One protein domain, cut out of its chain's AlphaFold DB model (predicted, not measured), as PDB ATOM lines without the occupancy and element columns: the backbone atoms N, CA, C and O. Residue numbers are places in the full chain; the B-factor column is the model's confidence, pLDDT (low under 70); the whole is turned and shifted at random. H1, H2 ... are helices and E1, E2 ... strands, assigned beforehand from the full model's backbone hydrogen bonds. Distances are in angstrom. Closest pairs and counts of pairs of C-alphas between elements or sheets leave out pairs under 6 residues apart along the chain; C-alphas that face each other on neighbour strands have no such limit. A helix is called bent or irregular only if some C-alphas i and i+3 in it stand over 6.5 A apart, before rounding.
ATOM      1  N   ARG A  47     146.125 179.471 153.083       92.81
ATOM      2  CA  ARG A  47     147.561 179.689 152.860       92.81
ATOM      3  C   ARG A  47     147.881 179.800 151.378       92.81
ATOM      4  O   ARG A  47     147.061 179.481 150.521       92.81
ATOM      5  N   ARG A  48     149.085 180.279 151.070       91.75
ATOM      6  CA  ARG A  48     149.576 180.323 149.688       91.75
ATOM      7  C   ARG A  48     149.749 178.904 149.151       91.75
ATOM      8  O   ARG A  48     150.099 178.002 149.912       91.75
ATOM      9  N   LEU A  49     149.541 178.742 147.845       88.62
ATOM     10  CA  LEU A  49     149.850 177.499 147.134       88.62
ATOM     11  C   LEU A  49     151.310 177.088 147.364       88.62
ATOM     12  O   LEU A  49     152.156 177.927 147.681       88.62
ATOM     13  N   ASP A  50     151.626 175.810 147.179       85.56
ATOM     14  CA  ASP A  50     153.009 175.351 147.245       85.56
ATOM     15  C   ASP A  50     153.863 175.980 146.113       85.56
ATOM     16  O   ASP A  50     153.324 176.478 145.115       85.56
ATOM     17  N   PRO A  51     155.204 175.980 146.228       87.56
ATOM     18  CA  PRO A  51     156.071 176.607 145.232       87.56
ATOM     19  C   PRO A  51     155.925 176.055 143.807       87.56
ATOM     20  O   PRO A  51     156.274 176.763 142.861       87.56
ATOM     21  N   VAL A  52     155.475 174.807 143.622       86.31
ATOM     22  CA  VAL A  52     155.196 174.249 142.288       86.31
ATOM     23  C   VAL A  52     153.910 174.859 141.746       86.31
ATOM     24  O   VAL A  52     153.925 175.366 140.628       86.31
ATOM     25  N   GLY A  53     152.841 174.899 142.550       85.88
ATOM     26  CA  GLY A  53     151.577 175.553 142.197       85.88
ATOM     27  C   GLY A  53     151.749 177.016 141.793       85.88
ATOM     28  O   GLY A  53     151.310 177.415 140.714       85.88
ATOM     29  N   GLN A  54     152.471 177.798 142.601       88.56
ATOM     30  CA  GLN A  54     152.729 179.213 142.310       88.56
ATOM     31  C   GLN A  54     153.495 179.404 140.994       88.56
ATOM     32  O   GLN A  54     153.094 180.207 140.152       88.56
ATOM     33  N   ARG A  55     154.585 178.649 140.793       88.75
ATOM     34  CA  ARG A  55     155.421 178.759 139.587       88.75
ATOM     35  C   ARG A  55     154.700 178.276 138.338       88.75
ATOM     36  O   ARG A  55     154.795 178.916 137.295       88.75
ATOM     37  N   TYR A  56     153.985 177.156 138.436       90.56
ATOM     38  CA  TYR A  56     153.274 176.594 137.300       90.56
ATOM     39  C   TYR A  56     152.124 177.510 136.894       90.56
ATOM     40  O   TYR A  56     152.084 177.946 135.748       90.56
ATOM     41  N   CYS A  57     151.235 177.872 137.817       88.38
ATOM     42  CA  CYS A  57     150.043 178.648 137.482       88.38
ATOM     43  C   CYS A  57     150.298 180.144 137.295       88.38
ATOM     44  O   CYS A  57     149.474 180.814 136.678       88.38
ATOM     45  N   GLY A  58     151.418 180.675 137.795       79.50
ATOM     46  CA  GLY A  58     151.711 182.109 137.743       79.50
ATOM     47  C   GLY A  58     150.692 182.951 138.516       79.50
ATOM     48  O   GLY A  58     150.567 184.147 138.265       79.50
ATOM     49  N   GLN A  59     149.930 182.329 139.421       74.81
ATOM     50  CA  GLN A  59     148.922 182.996 140.229       74.81
ATOM     51  C   GLN A  59     149.324 182.974 141.701       74.81
ATOM     52  O   GLN A  59     149.641 181.927 142.267       74.81
ATOM     53  N   TYR A  60     149.258 184.148 142.322       80.38
ATOM     54  CA  TYR A  60     149.548 184.356 143.735       80.38
ATOM     55  C   TYR A  60     148.240 184.612 144.482       80.38
ATOM     56  O   TYR A  60     147.909 185.748 144.812       80.38
ATOM     57  N   TYR A  61     147.468 183.553 144.719       86.44
ATOM     58  CA  TYR A  61     146.311 183.607 145.610       86.44
ATOM     59  C   TYR A  61     146.481 182.648 146.788       86.44
ATOM     60  O   TYR A  61     147.334 181.757 146.791       86.44
ATOM     61  N   ILE A  62     145.676 182.881 147.822       92.62
ATOM     62  CA  ILE A  62     145.559 181.998 148.978       92.62
ATOM     63  C   ILE A  62     144.388 181.041 148.771       92.62
ATOM     64  O   ILE A  62     143.348 181.433 148.249       92.62
ATOM     65  N   SER A  63     144.561 179.791 149.166       92.81
ATOM     66  CA  SER A  63     143.577 178.714 149.052       92.81
ATOM     67  C   SER A  63     143.352 178.099 150.437       92.81
ATOM     68  O   SER A  63     144.257 178.207 151.279       92.81
ATOM     69  N   PRO A  64     142.196 177.462 150.711       93.69
ATOM     70  CA  PRO A  64     142.000 176.732 151.954       93.69
ATOM     71  C   PRO A  64     143.153 175.752 152.184       93.69
ATOM     72  O   PRO A  64     143.532 174.990 151.291       93.69
ATOM     73  N   ALA A  65     143.744 175.775 153.377       92.56
ATOM     74  CA  ALA A  65     144.963 175.028 153.671       92.56
ATOM     75  C   ALA A  65     144.790 173.519 153.457       92.56
ATOM     76  O   ALA A  65     145.716 172.868 152.959       92.56
ATOM     77  N   VAL A  66     143.587 173.025 153.761       90.69
ATOM     78  CA  VAL A  66     143.153 171.641 153.561       90.69
ATOM     79  C   VAL A  66     142.979 171.274 152.083       90.69
ATOM     80  O   VAL A  66     143.291 170.158 151.681       90.69
ATOM     81  N   ALA A  67     142.548 172.206 151.223       89.69
ATOM     82  CA  ALA A  67     142.479 171.962 149.781       89.69
ATOM     83  C   ALA A  67     143.890 171.795 149.204       89.69
ATOM     84  O   ALA A  67     144.131 170.922 148.373       89.69
ATOM     85  N   ILE A  68     144.844 172.592 149.699       89.62
ATOM     86  CA  ILE A  68     146.252 172.468 149.316       89.62
ATOM     87  C   ILE A  68     146.808 171.107 149.740       89.62
ATOM     88  O   ILE A  68     147.367 170.415 148.894       89.62
ATOM     89  N   SER A  69     146.657 170.702 151.009       88.25
ATOM     90  CA  SER A  69     147.208 169.420 151.479       88.25
ATOM     91  C   SER A  69     146.581 168.232 150.754       88.25
ATOM     92  O   SER A  69     147.302 167.362 150.280       88.25
ATOM     93  N   THR A  70     145.257 168.222 150.596       85.38
ATOM     94  CA  THR A  70     144.547 167.082 150.001       85.38
ATOM     95  C   THR A  70     144.716 166.974 148.485       85.38
ATOM     96  O   THR A  70     144.589 165.874 147.955       85.38
ATOM     97  N   GLN A  71     144.999 168.065 147.759       85.44
ATOM     98  CA  GLN A  71     145.064 168.051 146.286       85.44
ATOM     99  C   GLN A  71     146.473 168.200 145.698       85.44
ATOM    100  O   GLN A  71     146.641 168.022 144.490       85.44
ATOM    101  N   VAL A  72     147.505 168.484 146.505       86.31
ATOM    102  CA  VAL A  72     148.874 168.728 146.003       86.31
ATOM    103  C   VAL A  72     149.428 167.601 145.147       86.31
ATOM    104  O   VAL A  72     149.987 167.857 144.081       86.31
ATOM    105  N   LYS A  73     149.224 166.348 145.546       84.06
ATOM    106  CA  LYS A  73     149.759 165.214 144.795       84.06
ATOM    107  C   LYS A  73     149.061 165.013 143.453       84.06
ATOM    108  O   LYS A  73     149.721 164.728 142.451       84.06
ATOM    109  N   LEU A  74     147.749 165.231 143.423       81.06
ATOM    110  CA  LEU A  74     146.964 165.187 142.197       81.06
ATOM    111  C   LEU A  74     147.402 166.304 141.239       81.06
ATOM    112  O   LEU A  74     147.685 166.047 140.070       81.06
ATOM    113  N   PHE A  75     147.559 167.524 141.756       86.75
ATOM    114  CA  PHE A  75     148.068 168.660 140.991       86.75
ATOM    115  C   PHE A  75     149.461 168.401 140.412       86.75
ATOM    116  O   PHE A  75     149.681 168.587 139.217       86.75
ATOM    117  N   GLN A  76     150.399 167.924 141.233       87.56
ATOM    118  CA  GLN A  76     151.750 167.586 140.785       87.56
ATOM    119  C   GLN A  76     151.731 166.513 139.693       87.56
ATOM    120  O   GLN A  76     152.470 166.626 138.718       87.56
ATOM    121  N   THR A  77     150.848 165.518 139.811       84.25
ATOM    122  CA  THR A  77     150.653 164.486 138.785       84.25
ATOM    123  C   THR A  77     150.137 165.091 137.480       84.25
ATOM    124  O   THR A  77     150.651 164.763 136.412       84.25
ATOM    125  N   TYR A  78     149.179 166.020 137.535       86.75
ATOM    126  CA  TYR A  78     148.704 166.740 136.350       86.75
ATOM    127  C   TYR A  78     149.797 167.572 135.689       86.75
ATOM    128  O   TYR A  78     149.959 167.491 134.474       86.75
ATOM    129  N   VAL A  79     150.582 168.311 136.473       90.06
ATOM    130  CA  VAL A  79     151.715 169.099 135.969       90.06
ATOM    131  C   VAL A  79     152.763 168.198 135.319       90.06
ATOM    132  O   VAL A  79     153.226 168.484 134.217       90.06
ATOM    133  N   GLN A  80     153.124 167.089 135.966       88.00
ATOM    134  CA  GLN A  80     154.091 166.141 135.423       88.00
ATOM    135  C   GLN A  80     153.579 165.507 134.126       88.00
ATOM    136  O   GLN A  80     154.304 165.468 133.134       88.00
ATOM    137  N   THR A  81     152.322 165.061 134.116       85.56
ATOM    138  CA  THR A  81     151.700 164.469 132.928       85.56
ATOM    139  C   THR A  81     151.688 165.488 131.791       85.56
ATOM    140  O   THR A  81     152.178 165.176 130.713       85.56
ATOM    141  N   PHE A  82     151.240 166.724 132.045       89.25
ATOM    142  CA  PHE A  82     151.281 167.820 131.074       89.25
ATOM    143  C   PHE A  82     152.679 168.025 130.487       89.25
ATOM    144  O   PHE A  82     152.832 168.068 129.269       89.25
ATOM    145  N   ASN A  83     153.706 168.099 131.335       90.31
ATOM    146  CA  ASN A  83     155.082 168.295 130.885       90.31
ATOM    147  C   ASN A  83     155.576 167.143 129.995       90.31
ATOM    148  O   ASN A  83     156.297 167.402 129.034       90.31
ATOM    149  N   ASN A  84     155.149 165.902 130.256       87.12
ATOM    150  CA  ASN A  84     155.558 164.731 129.475       87.12
ATOM    151  C   ASN A  84     155.044 164.750 128.027       87.12
ATOM    152  O   ASN A  84     155.715 164.220 127.146       87.12
ATOM    153  N   PHE A  85     153.875 165.344 127.761       84.62
ATOM    154  CA  PHE A  85     153.313 165.432 126.403       84.62
ATOM    155  C   PHE A  85     153.276 166.859 125.845       84.62
ATOM    156  O   PHE A  85     152.772 167.077 124.745       84.62
ATOM    157  N   ARG A  86     153.820 167.849 126.565       88.12
ATOM    158  CA  ARG A  86     153.775 169.267 126.179       88.12
ATOM    159  C   ARG A  86     154.339 169.526 124.781       88.12
ATOM    160  O   ARG A  86     153.799 170.367 124.063       88.12
ATOM    161  N   SER A  87     155.419 168.843 124.409       88.81
ATOM    162  CA  SER A  87     156.053 168.967 123.089       88.81
ATOM    163  C   SER A  87     155.205 168.394 121.949       88.81
ATOM    164  O   SER A  87     155.455 168.715 120.793       88.81
ATOM    165  N   LEU A  88     154.201 167.574 122.270       87.62
ATOM    166  CA  LEU A  88     153.339 166.880 121.313       87.62
ATOM    167  C   LEU A  88     152.038 167.643 121.018       87.62
ATOM    168  O   LEU A  88     151.244 167.201 120.193       87.62
ATOM    169  N   ILE A  89     151.797 168.769 121.696       88.12
ATOM    170  CA  ILE A  89     150.572 169.566 121.561       88.12
ATOM    171  C   ILE A  89     150.871 170.999 121.115       88.12
ATOM    172  O   ILE A  89     151.944 171.549 121.382       88.12
ATOM    173  N   SER A  90     149.891 171.629 120.461       90.00
ATOM    174  CA  SER A  90     149.979 173.029 120.039       90.00
ATOM    175  C   SER A  90     150.108 173.980 121.236       90.00
ATOM    176  O   SER A  90     149.717 173.662 122.362       90.00
ATOM    177  N   ASN A  91     150.646 175.179 120.997       91.06
ATOM    178  CA  ASN A  91     150.754 176.211 122.035       91.06
ATOM    179  C   ASN A  91     149.381 176.648 122.567       91.06
ATOM    180  O   ASN A  91     149.244 176.883 123.771       91.06
ATOM    181  N   ASP A  92     148.370 176.695 121.701       91.19
ATOM    182  CA  ASP A  92     146.997 177.033 122.083       91.19
ATOM    183  C   ASP A  92     146.420 175.971 123.018       91.19
ATOM    184  O   ASP A  92     145.951 176.290 124.112       91.19
ATOM    185  N   CYS A  93     146.558 174.697 122.638       90.62
ATOM    186  CA  CYS A  93     146.156 173.574 123.473       90.62
ATOM    187  C   CYS A  93     146.867 173.609 124.830       90.62
ATOM    188  O   CYS A  93     146.232 173.535 125.881       90.62
ATOM    189  N   ALA A  94     148.188 173.802 124.823       91.25
ATOM    190  CA  ALA A  94     148.978 173.865 126.043       91.25
ATOM    191  C   ALA A  94     148.535 174.997 126.980       91.25
ATOM    192  O   ALA A  94     148.480 174.811 128.195       91.25
ATOM    193  N   THR A  95     148.200 176.159 126.419       92.44
ATOM    194  CA  THR A  95     147.715 177.313 127.180       92.44
ATOM    195  C   THR A  95     146.358 177.020 127.813       92.44
ATOM    196  O   THR A  95     146.179 177.271 129.005       92.44
ATOM    197  N   ILE A  96     145.429 176.430 127.056       91.56
ATOM    198  CA  ILE A  96     144.097 176.060 127.552       91.56
ATOM    199  C   ILE A  96     144.198 174.995 128.651       91.56
ATOM    200  O   ILE A  96     143.642 175.193 129.730       91.56
ATOM    201  N   LEU A  97     144.960 173.910 128.442       90.62
ATOM    202  CA  LEU A  97     145.155 172.879 129.476       90.62
ATOM    203  C   LEU A  97     145.732 173.468 130.754       90.62
ATOM    204  O   LEU A  97     145.285 173.130 131.847       90.62
ATOM    205  N   LYS A  98     146.724 174.351 130.626       91.75
ATOM    206  CA  LYS A  98     147.331 175.008 131.778       91.75
ATOM    207  C   LYS A  98     146.289 175.795 132.577       91.75
ATOM    208  O   LYS A  98     146.282 175.693 133.801       91.75
ATOM    209  N   GLN A  99     145.391 176.526 131.910       90.94
ATOM    210  CA  GLN A  99     144.293 177.236 132.577       90.94
ATOM    211  C   GLN A  99     143.322 176.277 133.267       90.94
ATOM    212  O   GLN A  99     142.991 176.502 134.431       90.94
ATOM    213  N   VAL A 100     142.920 175.194 132.594       90.12
ATOM    214  CA  VAL A 100     142.029 174.175 133.171       90.12
ATOM    215  C   VAL A 100     142.651 173.567 134.428       90.12
ATOM    216  O   VAL A 100     142.041 173.646 135.487       90.12
ATOM    217  N   ILE A 101     143.892 173.066 134.355       89.50
ATOM    218  CA  ILE A 101     144.607 172.467 135.498       89.50
ATOM    219  C   ILE A 101     144.700 173.454 136.670       89.50
ATOM    220  O   ILE A 101     144.461 173.089 137.820       89.50
ATOM    221  N   CYS A 102     145.049 174.711 136.399       88.81
ATOM    222  CA  CYS A 102     145.235 175.708 137.450       88.81
ATOM    223  C   CYS A 102     143.932 176.123 138.133       88.81
ATOM    224  O   CYS A 102     143.928 176.369 139.337       88.81
ATOM    225  N   LYS A 103     142.829 176.197 137.385       88.31
ATOM    226  CA  LYS A 103     141.531 176.645 137.904       88.31
ATOM    227  C   LYS A 103     140.693 175.510 138.502       88.31
ATOM    228  O   LYS A 103     139.812 175.791 139.309       88.31
ATOM    229  N   SER A 104     140.967 174.253 138.141       85.81
ATOM    230  CA  SER A 104     140.165 173.095 138.559       85.81
ATOM    231  C   SER A 104     140.573 172.480 139.896       85.81
ATOM    232  O   SER A 104     139.785 171.751 140.489       85.81
ATOM    233  N   VAL A 105     141.810 172.694 140.353       84.81
ATOM    234  CA  VAL A 105     142.354 171.965 141.514       84.81
ATOM    235  C   VAL A 105     142.169 172.741 142.817       84.81
ATOM    236  O   VAL A 105     141.732 172.163 143.813       84.81
ATOM    237  N   TYR A 106     142.498 174.036 142.829       87.94
ATOM    238  CA  TYR A 106     142.514 174.832 144.057       87.94
ATOM    239  C   TYR A 106     141.523 175.991 143.992       87.94
ATOM    240  O   TYR A 106     141.700 176.886 143.158       87.94
ATOM    241  N   PRO A 107     140.552 176.064 144.914       90.44
ATOM    242  CA  PRO A 107     139.730 177.250 145.038       90.44
ATOM    243  C   PRO A 107     140.514 178.380 145.711       90.44
ATOM    244  O   PRO A 107     141.546 178.158 146.347       90.44
ATOM    245  N   ARG A 108     140.014 179.605 145.604       92.31
ATOM    246  CA  ARG A 108     140.618 180.802 146.190       92.31
ATOM    247  C   ARG A 108     139.863 181.234 147.444       92.31
ATOM    248  O   ARG A 108     138.649 181.363 147.393       92.31
ATOM    249  N   CYS A 109     140.569 181.552 148.524       94.44
ATOM    250  CA  CYS A 109     139.983 182.312 149.626       94.44
ATOM    251  C   CYS A 109     139.889 183.799 149.265       94.44
ATOM    252  O   CYS A 109     140.784 184.361 148.615       94.44
ATOM    253  N   THR A 110     138.824 184.453 149.716       93.62
ATOM    254  CA  THR A 110     138.724 185.916 149.703       93.62
ATOM    255  C   THR A 110     139.726 186.548 150.670       93.62
ATOM    256  O   THR A 110     140.289 185.889 151.545       93.62
ATOM    257  N   SER A 111     140.000 187.842 150.490       90.19
ATOM    258  CA  SER A 111     140.984 188.577 151.299       90.19
ATOM    259  C   SER A 111     140.591 188.710 152.770       90.19
ATOM    260  O   SER A 111     141.468 188.807 153.620       90.19
ATOM    261  N   ASP A 112     139.293 188.706 153.061       91.12
ATOM    262  CA  ASP A 112     138.717 188.738 154.409       91.12
ATOM    263  C   ASP A 112     138.590 187.340 155.044       91.12
ATOM    264  O   ASP A 112     138.154 187.228 156.186       91.12
ATOM    265  N   MET A 113     138.985 186.278 154.326       89.38
ATOM    266  CA  MET A 113     138.939 184.882 154.780       89.38
ATOM    267  C   MET A 113     137.535 184.396 155.177       89.38
ATOM    268  O   MET A 113     137.400 183.498 156.002       89.38
ATOM    269  N   THR A 114     136.483 184.967 154.590       91.50
ATOM    270  CA  THR A 114     135.096 184.557 154.869       91.50
ATOM    271  C   THR A 114     134.530 183.625 153.804       91.50
ATOM    272  O   THR A 114     133.625 182.840 154.089       91.50
ATOM    273  N   GLN A 115     135.065 183.675 152.581       94.62
ATOM    274  CA  GLN A 115     134.514 182.979 151.425       94.62
ATOM    275  C   GLN A 115     135.573 182.200 150.643       94.62
ATOM    276  O   GLN A 115     136.765 182.523 150.633       94.62
ATOM    277  N   VAL A 116     135.093 181.180 149.937       93.81
ATOM    278  CA  VAL A 116     135.847 180.342 149.007       93.81
ATOM    279  C   VAL A 116     135.226 180.459 147.623       93.81
ATOM    280  O   VAL A 116     134.033 180.223 147.442       93.81
ATOM    281  N   ILE A 117     136.052 180.795 146.640       92.44
ATOM    282  CA  ILE A 117     135.667 181.001 145.249       92.44
ATOM    283  C   ILE A 117     136.278 179.889 144.404       92.44
ATOM    284  O   ILE A 117     137.503 179.772 144.297       92.44
ATOM    285  N   TRP A 118     135.427 179.102 143.757       90.25
ATOM    286  CA  TRP A 118     135.838 178.223 142.668       90.25
ATOM    287  C   TRP A 118     135.855 179.012 141.360       90.25
ATOM    288  O   TRP A 118     134.870 179.653 140.986       90.25
ATOM    289  N   PHE A 119     136.997 179.001 140.671       88.62
ATOM    290  CA  PHE A 119     137.180 179.794 139.459       88.62
ATOM    291  C   PHE A 119     136.190 179.394 138.363       88.62
ATOM    292  O   PHE A 119     135.780 178.240 138.241       88.62
ATOM    293  N   ASN A 120     135.835 180.361 137.519       87.31
ATOM    294  CA  ASN A 120     135.136 180.073 136.277       87.31
ATOM    295  C   ASN A 120     136.150 179.698 135.191       87.31
ATOM    296  O   ASN A 120     137.035 180.490 134.848       87.31
ATOM    297  N   PHE A 121     136.006 178.494 134.650       88.19
ATOM    298  CA  PHE A 121     136.800 178.011 133.523       88.19
ATOM    299  C   PHE A 121     135.960 177.265 132.484       88.19
ATOM    300  O   PHE A 121     136.492 176.519 131.666       88.19
ATOM    301  N   THR A 122     134.648 177.524 132.446       87.75
ATOM    302  CA  THR A 122     133.729 176.913 131.474       87.75
ATOM    303  C   THR A 122     134.152 177.208 130.034       87.75
ATOM    304  O   THR A 122     134.107 176.323 129.183       87.75
ATOM    305  N   SER A 123     134.625 178.430 129.757       88.75
ATOM    306  CA  SER A 123     135.135 178.793 128.427       88.75
ATOM    307  C   SER A 123     136.440 178.075 128.071       88.75
ATOM    308  O   SER A 123     136.645 177.741 126.908       88.75
ATOM    309  N   ASP A 124     137.317 177.822 129.045       89.56
ATOM    310  CA  ASP A 124     138.548 177.061 128.805       89.56
ATOM    311  C   ASP A 124     138.194 175.599 128.487       89.56
ATOM    312  O   ASP A 124     138.695 175.022 127.525       89.56
ATOM    313  N   CYS A 125     137.240 175.034 129.228       87.06
ATOM    314  CA  CYS A 125     136.722 173.689 129.008       87.06
ATOM    315  C   CYS A 125     136.034 173.493 127.655       87.06
ATOM    316  O   CYS A 125     136.238 172.460 127.020       87.06
ATOM    317  N   SER A 126     135.255 174.467 127.175       87.31
ATOM    318  CA  SER A 126     134.623 174.362 125.853       87.31
ATOM    319  C   SER A 126     135.634 174.432 124.706       87.31
ATOM    320  O   SER A 126     135.420 173.822 123.662       87.31
ATOM    321  N   LYS A 127     136.753 175.138 124.904       88.56
ATOM    322  CA  LYS A 127     137.853 175.217 123.932       88.56
ATOM    323  C   LYS A 127     138.780 174.004 123.980       88.56
ATOM    324  O   LYS A 127     139.505 173.761 123.022       88.56
ATOM    325  N   LEU A 128     138.775 173.245 125.077       86.19
ATOM    326  CA  LEU A 128     139.672 172.108 125.257       86.19
ATOM    327  C   LEU A 128     139.424 171.021 124.197       86.19
ATOM    328  O   LEU A 128     140.375 170.540 123.590       86.19
ATOM    329  N   SER A 129     138.165 170.687 123.908       78.56
ATOM    330  CA  SER A 129     137.821 169.650 122.922       78.56
ATOM    331  C   SER A 129     138.198 170.019 121.484       78.56
ATOM    332  O   SER A 129     138.524 169.136 120.695       78.56
ATOM    333  N   THR A 130     138.181 171.308 121.142       83.19
ATOM    334  CA  THR A 130     138.492 171.790 119.790       83.19
ATOM    335  C   THR A 130     139.979 172.072 119.601       83.19
ATOM    336  O   THR A 130     140.523 171.787 118.538       83.19
ATOM    337  N   ALA A 131     140.662 172.584 120.628       85.25
ATOM    338  CA  ALA A 131     142.087 172.896 120.561       85.25
ATOM    339  C   ALA A 131     142.992 171.671 120.781       85.25
ATOM    340  O   ALA A 131     144.142 171.680 120.340       85.25
ATOM    341  N   CYS A 132     142.502 170.623 121.453       80.75
ATOM    342  CA  CYS A 132     143.312 169.498 121.925       80.75
ATOM    343  C   CYS A 132     142.833 168.138 121.415       80.75
ATOM    344  O   CYS A 132     142.545 167.236 122.198       80.75
ATOM    345  N   ALA A 133     142.828 167.959 120.093       71.19
ATOM    346  CA  ALA A 133     142.466 166.696 119.441       71.19
ATOM    347  C   ALA A 133     143.417 165.508 119.750       71.19
ATOM    348  O   ALA A 133     143.164 164.385 119.320       71.19
ATOM    349  N   TYR A 134     144.515 165.731 120.483       66.44
ATOM    350  CA  TYR A 134     145.466 164.692 120.886       66.44
ATOM    351  C   TYR A 134     144.973 163.912 122.118       66.44
ATOM    352  O   TYR A 134     144.613 164.490 123.146       66.44
ATOM    353  N   THR A 135     144.998 162.580 122.043       62.69
ATOM    354  CA  THR A 135     144.313 161.663 122.975       62.69
ATOM    355  C   THR A 135     144.744 161.798 124.448       62.69
ATOM    356  O   THR A 135     143.872 161.827 125.315       62.69
ATOM    357  N   PRO A 136     146.041 161.954 124.785       64.25
ATOM    358  CA  PRO A 136     146.474 162.220 126.162       64.25
ATOM    359  C   PRO A 136     145.932 163.522 126.761       64.25
ATOM    360  O   PRO A 136     145.616 163.563 127.949       64.25
ATOM    361  N   ALA A 137     145.771 164.578 125.956       61.50
ATOM    362  CA  ALA A 137     145.209 165.842 126.427       61.50
ATOM    363  C   ALA A 137     143.711 165.707 126.751       61.50
ATOM    364  O   ALA A 137     143.222 166.336 127.691       61.50
ATOM    365  N   MET A 138     142.998 164.815 126.053       67.69
ATOM    366  CA  MET A 138     141.593 164.517 126.343       67.69
ATOM    367  C   MET A 138     141.380 163.878 127.723       67.69
ATOM    368  O   MET A 138     140.293 164.016 128.278       67.69
ATOM    369  N   ALA A 139     142.394 163.255 128.335       69.75
ATOM    370  CA  ALA A 139     142.282 162.742 129.706       69.75
ATOM    371  C   ALA A 139     141.949 163.858 130.725       69.75
ATOM    372  O   ALA A 139     141.267 163.618 131.726       69.75
ATOM    373  N   PHE A 140     142.357 165.101 130.434       76.62
ATOM    374  CA  PHE A 140     142.074 166.279 131.258       76.62
ATOM    375  C   PHE A 140     140.650 166.818 131.086       76.62
ATOM    376  O   PHE A 140     140.218 167.623 131.907       76.62
ATOM    377  N   MET A 141     139.878 166.344 130.099       76.81
ATOM    378  CA  MET A 141     138.455 166.698 129.969       76.81
ATOM    379  C   MET A 141     137.648 166.303 131.212       76.81
ATOM    380  O   MET A 141     136.637 166.931 131.514       76.81
ATOM    381  N   SER A 142     138.110 165.307 131.973       76.00
ATOM    382  CA  SER A 142     137.510 164.936 133.260       76.00
ATOM    383  C   SER A 142     137.477 166.098 134.269       76.00
ATOM    384  O   SER A 142     136.534 166.187 135.055       76.00
ATOM    385  N   LEU A 143     138.425 167.041 134.197       79.06
ATOM    386  CA  LEU A 143     138.457 168.247 135.038       79.06
ATOM    387  C   LEU A 143     137.343 169.241 134.701       79.06
ATOM    388  O   LEU A 143     136.981 170.076 135.524       79.06
ATOM    389  N   CYS A 144     136.775 169.142 133.502       79.19
ATOM    390  CA  CYS A 144     135.677 169.990 133.058       79.19
ATOM    391  C   CYS A 144     134.306 169.501 133.534       79.19
ATOM    392  O   CYS A 144     133.357 170.283 133.546       79.19
ATOM    393  N   GLY A 145     134.200 168.237 133.959       66.56
ATOM    394  CA  GLY A 145     132.947 167.619 134.407       66.56
ATOM    395  C   GLY A 145     132.522 167.972 135.836       66.56
ATOM    396  O   GLY A 145     131.479 167.508 136.292       66.56
ATOM    397  N   THR A 146     133.304 168.758 136.578       62.44
ATOM    398  CA  THR A 146     132.962 169.129 137.956       62.44
ATOM    399  C   THR A 146     132.027 170.343 137.969       62.44
ATOM    400  O   THR A 146     132.446 171.431 137.592       62.44
ATOM    401  N   ASN A 147     130.792 170.206 138.460       54.12
ATOM    402  CA  ASN A 147     129.766 171.273 138.512       54.12
ATOM    403  C   ASN A 147     130.083 172.467 139.452       54.12
ATOM    404  O   ASN A 147     129.178 173.181 139.868       54.12
ATOM    405  N   VAL A 148     131.343 172.685 139.828       60.22
ATOM    406  CA  VAL A 148     131.751 173.716 140.807       60.22
ATOM    407  C   VAL A 148     132.084 175.053 140.169       60.22
ATOM    408  O   VAL A 148     132.342 176.029 140.873       60.22
ATOM    409  N   HIS A 149     132.111 175.108 138.837       65.19
ATOM    410  CA  HIS A 149     132.561 176.281 138.100       65.19
ATOM    411  C   HIS A 149     131.810 177.522 138.571       65.19
ATOM    412  O   HIS A 149     130.580 177.538 138.599       65.19
ATOM    413  N   SER A 150     132.555 178.574 138.912       68.25
ATOM    414  CA  SER A 150     131.992 179.899 139.182       68.25
ATOM    415  C   SER A 150     131.112 180.020 140.440       68.25
ATOM    416  O   SER A 150     130.305 180.946 140.518       68.25
ATOM    417  N   HIS A 151     131.269 179.130 141.425       82.69
ATOM    418  CA  HIS A 151     130.537 179.205 142.691       82.69
ATOM    419  C   HIS A 151     131.351 179.884 143.794       82.69
ATOM    420  O   HIS A 151     132.552 179.648 143.950       82.69
ATOM    421  N   THR A 152     130.661 180.699 144.589       90.38
ATOM    422  CA  THR A 152     131.183 181.260 145.837       90.38
ATOM    423  C   THR A 152     130.446 180.616 146.995       90.38
ATOM    424  O   THR A 152     129.221 180.525 146.984       90.38
ATOM    425  N   TYR A 153     131.202 180.175 147.988       92.12
ATOM    426  CA  TYR A 153     130.694 179.538 149.190       92.12
ATOM    427  C   TYR A 153     131.223 180.274 150.414       92.12
ATOM    428  O   TYR A 153     132.318 180.838 150.378       92.12
ATOM    429  N   SER A 154     130.486 180.212 151.516       93.00
ATOM    430  CA  SER A 154     131.052 180.511 152.831       93.00
ATOM    431  C   SER A 154     132.178 179.523 153.137       93.00
ATOM    432  O   SER A 154     132.072 178.326 152.855       93.00
ATOM    433  N   LEU A 155     133.267 180.022 153.720       91.38
ATOM    434  CA  LEU A 155     134.381 179.188 154.162       91.38
ATOM    435  C   LEU A 155     133.983 178.306 155.354       91.38
ATOM    436  O   LEU A 155     134.504 177.200 155.478       91.38
ATOM    437  N   LEU A 156     133.057 178.784 156.194       92.44
ATOM    438  CA  LEU A 156     132.678 178.174 157.473       92.44
ATOM    439  C   LEU A 156     131.476 177.223 157.382       92.44
ATOM    440  O   LEU A 156     131.202 176.498 158.338       92.44
TER     441      LEU A 156
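This is residues 47 to 156 of the 340 residues of an uncharacterized protein of Trichoplax sp. H2 (UniProt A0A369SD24). What does the model look like? A small two-stranded sheet, E2 and E3, lies at one end of an elongated helical body, beyond H3, H4 and H5. H3 is the core of that body: H2 folds back along it, H4 and H5 pack on it as a second hairpin, and short H1 crosses near H2 and H3. What is it built of? The printed part has 110 residues with five named helices and three named strands, in the order H1 E1 H2 H3 E2 H4 H5 E3; it is mostly helix, and the sheet is antiparallel. The whole is compact, with a radius of gyration of the C-alphas of 13.9 A and spans of 41 by 26 by 20 A.

How is the sheet paired? E2, residues 115 to 117, and E3, residues 152 to 154, are antiparallel at 155 degrees, with N 116 and O 153 2.8 A apart and N 153 and O 116 2.9 A apart, within hydrogen-bond range. Residues 108 to 109 also pair antiparallel with residues 116 to 117 of E2. E1, residues 62 to 64, pairs with no named strand, but its residues 62 to 63 pair antiparallel with residues 47 to 48. Which helix is the hub? H3, residues 91 to 105, touches four helices. With H4, residues 122 to 131, and H5, residues 135 to 145, it forms an up and down bundle, each helix running against the one before. The closest C-alphas of H3 and H4 are those of Cys 93 and Ala 131, 5.0 A, and of H3 and H5 those of Ser 104 and Leu 143, 6.2 A; the tilts, 36 and 38 degrees, are only just steep. What else touches? H4 and H5 form a helical hairpin at a shallow tilt of 18 degrees, with the C-alphas of Cys 125 and Cys 144 closest at 5.6 A. H2, residues 65 to 88, forms another with H3 at 14 degrees, the C-alphas of Phe 75 and Val 105 closest at 6.6 A. H1, residues 51 to 57, touches residues 98 to 102 of H3 alone, the C-alphas of Cys 57 and Cys 102 closest at 5.6 A. What do the helix backbones show? Every O i to N i+4 pair of H1 is within hydrogen-bond range, against 16 of 20 in H2, 10 of 11 in H3, 4 of 6 in H4 and 0 of 7 in H5, where 7 of 8 O i to N i+3 pairs are.

Where do the elements begin and end? H1 begins at C-alpha 51 (156.071, 176.607, 145.232), and E3 ends at C-alpha 154 (131.052, 180.511, 152.831). How long are the helices? H2 measures 34.4 A, H3 21.6 A, H5 17.2 A and H4 14.3 A. H2 has a kink of 52 degrees near residue 72 and is irregular, with C-alphas 84 and 87 7.7 A apart.

How large is it? The two C-alphas farthest apart, those of Leu 88 and Leu 156, are 43.2 A apart. Is it whole and sure? The printed part has no cut and no long link. The mean pLDDT of the printed part is 85.2, and residues 134 to 139 and 145 to 150 are under 70.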